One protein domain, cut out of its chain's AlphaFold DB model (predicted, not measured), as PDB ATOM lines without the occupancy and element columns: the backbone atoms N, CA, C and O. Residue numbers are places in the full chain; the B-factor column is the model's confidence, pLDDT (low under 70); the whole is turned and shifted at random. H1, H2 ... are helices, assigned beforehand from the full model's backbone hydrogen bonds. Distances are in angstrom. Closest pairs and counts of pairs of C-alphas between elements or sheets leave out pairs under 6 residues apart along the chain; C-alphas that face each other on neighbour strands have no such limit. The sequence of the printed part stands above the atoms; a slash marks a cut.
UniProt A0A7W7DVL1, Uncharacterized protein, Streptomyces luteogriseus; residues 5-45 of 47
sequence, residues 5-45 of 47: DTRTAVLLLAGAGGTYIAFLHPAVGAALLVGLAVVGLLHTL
ATOM      1  N   ASP A   5      70.429  99.658 174.038       86.75
ATOM      2  CA  ASP A   5      71.611  99.993 174.820       86.75
ATOM      3  C   ASP A   5      72.036 101.426 174.473       86.75
ATOM      4  O   ASP A   5      72.004 101.830 173.304       86.75
ATOM      5  N   THR A   6      72.403 102.208 175.488       86.81
ATOM      6  CA  THR A   6      72.718 103.637 175.327       86.81
ATOM      7  C   THR A   6      73.791 103.844 174.260       86.81
ATOM      8  O   THR A   6      73.713 104.786 173.470       86.81
ATOM      9  N   ARG A   7      74.754 102.920 174.152       83.50
ATOM     10  CA  ARG A   7      75.785 102.950 173.111       83.50
ATOM     11  C   ARG A   7      75.187 102.838 171.711       83.50
ATOM     12  O   ARG A   7      75.571 103.586 170.817       83.50
ATOM     13  N   THR A   8      74.241 101.925 171.521       86.88
ATOM     14  CA  THR A   8      73.555 101.716 170.241       86.88
ATOM     15  C   THR A   8      72.709 102.928 169.870       86.88
ATOM     16  O   THR A   8      72.731 103.354 168.718       86.88
ATOM     17  N   ALA A   9      72.023 103.532 170.845       87.38
ATOM     18  CA  ALA A   9      71.263 104.762 170.633       87.38
ATOM     19  C   ALA A   9      72.168 105.936 170.215       87.38
ATOM     20  O   ALA A   9      71.842 106.655 169.274       87.38
ATOM     21  N   VAL A  10      73.333 106.091 170.853       88.06
ATOM     22  CA  VAL A  10      74.314 107.134 170.504       88.06
ATOM     23  C   VAL A  10      74.903 106.909 169.111       88.06
ATOM     24  O   VAL A  10      75.008 107.858 168.339       88.06
ATOM     25  N   LEU A  11      75.243 105.666 168.754       87.38
ATOM     26  CA  LEU A  11      75.746 105.337 167.415       87.38
ATOM     27  C   LEU A  11      74.698 105.613 166.331       87.38
ATOM     28  O   LEU A  11      75.028 106.187 165.293       87.38
ATOM     29  N   LEU A  12      73.437 105.257 166.588       87.44
ATOM     30  CA  LEU A  12      72.321 105.561 165.692       87.44
ATOM     31  C   LEU A  12      72.113 107.067 165.539       87.44
ATOM     32  O   LEU A  12      71.965 107.541 164.416       87.44
ATOM     33  N   LEU A  13      72.143 107.821 166.639       87.50
ATOM     34  CA  LEU A  13      71.974 109.271 166.615       87.50
ATOM     35  C   LEU A  13      73.116 109.963 165.864       87.50
ATOM     36  O   LEU A  13      72.863 110.847 165.052       87.50
ATOM     37  N   ALA A  14      74.362 109.543 166.093       86.62
ATOM     38  CA  ALA A  14      75.525 110.086 165.398       86.62
ATOM     39  C   ALA A  14      75.475 109.787 163.891       86.62
ATOM     40  O   ALA A  14      75.705 110.681 163.076       86.62
ATOM     41  N   GLY A  15      75.119 108.553 163.517       82.50
ATOM     42  CA  GLY A  15      74.959 108.156 162.120       82.50
ATOM     43  C   GLY A  15      73.822 108.906 161.424       82.50
ATOM     44  O   GLY A  15      74.032 109.490 160.365       82.50
ATOM     45  N   ALA A  16      72.637 108.943 162.038       83.81
ATOM     46  CA  ALA A  16      71.460 109.614 161.486       83.81
ATOM     47  C   ALA A  16      71.621 111.143 161.432       83.81
ATOM     48  O   ALA A  16      71.214 111.779 160.463       83.81
ATOM     49  N   GLY A  17      72.250 111.743 162.446       82.19
ATOM     50  CA  GLY A  17      72.568 113.170 162.460       82.19
ATOM     51  C   GLY A  17      73.575 113.541 161.372       82.19
ATOM     52  O   GLY A  17      73.367 114.509 160.642       82.19
ATOM     53  N   GLY A  18      74.628 112.736 161.202       77.06
ATOM     54  CA  GLY A  18      75.620 112.934 160.145       77.06
ATOM     55  C   GLY A  18      75.019 112.840 158.741       77.06
ATOM     56  O   GLY A  18      75.293 113.699 157.902       77.06
ATOM     57  N   THR A  19      74.154 111.851 158.484       77.50
ATOM     58  CA  THR A  19      73.489 111.706 157.179       77.50
ATOM     59  C   THR A  19      72.467 112.810 156.921       77.50
ATOM     60  O   THR A  19      72.401 113.315 155.803       77.50
ATOM     61  N   TYR A  20      71.720 113.250 157.935       76.12
ATOM     62  CA  TYR A  20      70.781 114.365 157.800       76.12
ATOM     63  C   TYR A  20      71.487 115.669 157.398       76.12
ATOM     64  O   TYR A  20      71.075 116.338 156.449       76.12
ATOM     65  N   ILE A  21      72.599 116.000 158.064       74.00
ATOM     66  CA  ILE A  21      73.394 117.192 157.739       74.00
ATOM     67  C   ILE A  21      74.025 117.057 156.344       74.00
ATOM     68  O   ILE A  21      74.058 118.029 155.591       74.00
ATOM     69  N   ALA A  22      74.470 115.855 155.966       75.25
ATOM     70  CA  ALA A  22      74.996 115.573 154.631       75.25
ATOM     71  C   ALA A  22      73.959 115.800 153.516       75.25
ATOM     72  O   ALA A  22      74.310 116.306 152.451       75.25
ATOM     73  N   PHE A  23      72.690 115.460 153.766       71.81
ATOM     74  CA  PHE A  23      71.592 115.703 152.827       71.81
ATOM     75  C   PHE A  23      71.241 117.189 152.697       71.81
ATOM     76  O   PHE A  23      70.940 117.642 151.595       71.81
ATOM     77  N   LEU A  24      71.293 117.954 153.793       80.00
ATOM     78  CA  LEU A  24      71.047 119.401 153.757       80.00
ATOM     79  C   LEU A  24      72.201 120.179 153.106       80.00
ATOM     80  O   LEU A  24      71.974 121.171 152.414       80.00
ATOM     81  N   HIS A  25      73.438 119.738 153.333       76.12
ATOM     82  CA  HIS A  25      74.643 120.396 152.844       76.12
ATOM     83  C   HIS A  25      75.573 119.379 152.165       76.12
ATOM     84  O   HIS A  25      76.388 118.742 152.842       76.12
ATOM     85  N   PRO A  26      75.539 119.283 150.820       70.44
ATOM     86  CA  PRO A  26      76.340 118.318 150.061       70.44
ATOM     87  C   PRO A  26      77.842 118.398 150.371       70.44
ATOM     88  O   PRO A  26      78.527 117.381 150.454       70.44
ATOM     89  N   ALA A  27      78.347 119.613 150.615       76.81
ATOM     90  CA  ALA A  27      79.737 119.852 150.996       76.81
ATOM     91  C   ALA A  27      80.099 119.244 152.366       76.81
ATOM     92  O   ALA A  27      81.202 118.733 152.540       76.81
ATOM     93  N   VAL A  28      79.169 119.250 153.326       73.56
ATOM     94  CA  VAL A  28      79.383 118.684 154.668       73.56
ATOM     95  C   VAL A  28      79.359 117.156 154.620       73.56
ATOM     96  O   VAL A  28      80.177 116.508 155.270       73.56
ATOM     97  N   GLY A  29      78.488 116.576 153.788       73.81
ATOM     98  CA  GLY A  29      78.477 115.135 153.533       73.81
ATOM     99  C   GLY A  29      79.791 114.627 152.943       73.81
ATOM    100  O   GLY A  29      80.345 113.636 153.422       73.81
ATOM    101  N   ALA A  30      80.337 115.347 151.960       77.19
ATOM    102  CA  ALA A  30      81.643 115.035 151.390       77.19
ATOM    103  C   ALA A  30      82.765 115.133 152.441       77.19
ATOM    104  O   ALA A  30      83.592 114.229 152.533       77.19
ATOM    105  N   ALA A  31      82.762 116.177 153.279       78.31
ATOM    106  CA  ALA A  31      83.742 116.338 154.357       78.31
ATOM    107  C   ALA A  31      83.708 115.174 155.365       78.31
ATOM    108  O   ALA A  31      84.762 114.675 155.765       78.31
ATOM    109  N   LEU A  32      82.512 114.698 155.735       78.06
ATOM    110  CA  LEU A  32      82.349 113.539 156.619       78.06
ATOM    111  C   LEU A  32      82.894 112.251 155.993       78.06
ATOM    112  O   LEU A  32      83.621 111.516 156.663       78.06
ATOM    113  N   LEU A  33      82.595 111.982 154.716       79.88
ATOM    114  CA  LEU A  33      83.127 110.795 154.038       79.88
ATOM    115  C   LEU A  33      84.647 110.843 153.892       79.88
ATOM    116  O   LEU A  33      85.305 109.830 154.119       79.88
ATOM    117  N   VAL A  34      85.210 112.008 153.569       84.19
ATOM    118  CA  VAL A  34      86.667 112.186 153.492       84.19
ATOM    119  C   VAL A  34      87.306 111.953 154.861       84.19
ATOM    120  O   VAL A  34      88.282 111.214 154.952       84.19
ATOM    121  N   GLY A  35      86.733 112.502 155.936       82.88
ATOM    122  CA  GLY A  35      87.222 112.273 157.298       82.88
ATOM    123  C   GLY A  35      87.216 110.792 157.687       82.88
ATOM    124  O   GLY A  35      88.227 110.275 158.163       82.88
ATOM    125  N   LEU A  36      86.111 110.085 157.424       86.81
ATOM    126  CA  LEU A  36      86.005 108.643 157.673       86.81
ATOM    127  C   LEU A  36      87.006 107.836 156.838       86.81
ATOM    128  O   LEU A  36      87.634 106.917 157.362       86.81
ATOM    129  N   ALA A  37      87.190 108.193 155.566       85.25
ATOM    130  CA  ALA A  37      88.141 107.532 154.681       85.25
ATOM    131  C   ALA A  37      89.590 107.720 155.153       85.25
ATOM    132  O   ALA A  37      90.347 106.752 155.186       85.25
ATOM    133  N   VAL A  38      89.970 108.931 155.573       90.88
ATOM    134  CA  VAL A  38      91.317 109.228 156.088       90.88
ATOM    135  C   VAL A  38      91.591 108.466 157.382       90.88
ATOM    136  O   VAL A  38      92.641 107.841 157.505       90.88
ATOM    137  N   VAL A  39      90.651 108.468 158.333       92.69
ATOM    138  CA  VAL A  39      90.805 107.728 159.598       92.69
ATOM    139  C   VAL A  39      90.877 106.224 159.344       92.69
ATOM    140  O   VAL A  39      91.725 105.550 159.926       92.69
ATOM    141  N   GLY A  40      90.030 105.702 158.452       90.69
ATOM    142  CA  GLY A  40      90.056 104.297 158.051       90.69
ATOM    143  C   GLY A  40      91.389 103.908 157.416       90.69
ATOM    144  O   GLY A  40      91.997 102.924 157.830       90.69
ATOM    145  N   LEU A  41      91.883 104.718 156.478       90.38
ATOM    146  CA  LEU A  41      93.170 104.495 155.825       90.38
ATOM    147  C   LEU A  41      94.326 104.533 156.831       90.38
ATOM    148  O   LEU A  41      95.170 103.639 156.847       90.38
ATOM    149  N   LEU A  42      94.346 105.530 157.715       92.81
ATOM    150  CA  LEU A  42      95.378 105.645 158.740       92.81
ATOM    151  C   LEU A  42      95.345 104.445 159.698       92.81
ATOM    152  O   LEU A  42      96.395 103.902 160.031       92.81
ATOM    153  N   HIS A  43      94.152 103.980 160.080       92.62
ATOM    154  CA  HIS A  43      93.991 102.776 160.894       92.62
ATOM    155  C   HIS A  43      94.522 101.522 160.192       92.62
ATOM    156  O   HIS A  43      95.140 100.689 160.845       92.62
ATOM    157  N   THR A  44      94.308 101.384 158.879       93.31
ATOM    158  CA  THR A  44      94.834 100.241 158.116       93.31
ATOM    159  C   THR A  44      96.346 100.278 157.927       93.31
ATOM    160  O   THR A  44      96.949  99.223 157.808       93.31
ATOM    161  N   LEU A  45      96.952 101.467 157.877       89.94
ATOM    162  CA  LEU A  45      98.390 101.623 157.646       89.94
ATOM    163  C   LEU A  45      99.218 101.564 158.934       89.94
ATOM    164  O   LEU A  45     100.384 101.184 158.894       89.94
TER     165      LEU A  45
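What this domain is: This is residues 5 to 45 of the 47 residues of an uncharacterized protein of Streptomyces luteogriseus (UniProt A0A7W7DVL1). What shape appears? Two long helices, H1 then H2, meet near their ends as a flat, open V, with the tight link at its tip; residues 5 to 17 and 34 to 45 stand free. What is the make-up? The printed part has 41 residues with two named helices and no named strand, class all helix. It is loose, radius of gyration of the C-alphas 12.1 A, spanning 32 by 27 by 6 A.

Where its parts are: Where is H1? It is residues 6 to 24, 26.8 A long, from C-alpha 6 at (72.718, 103.637, 175.327). Where is H2? It is residues 26 to 45, 28.7 A long, ending at C-alpha 45 at (98.390, 101.623, 157.646).

How they stand to each other: How do they meet? H1 touches H2 with residues 18 to 23 alone, and H2 touches H1 with residues 28 to 32 alone; the closest C-alphas, of Ala 22 and Gly 29, are 3.7 A apart. They run opposite ways at a steep tilt of 49 degrees. What of their backbones? In H1 and H2 every O i to N i+4 pair is within hydrogen-bond range.

The domain as a whole: How large is it? The two farthest C-alphas, of Leu 24 and Leu 45, are 32.8 A apart. Is anything cut or uncertain? The printed part has no cut, and no printed residue is under 70 in pLDDT.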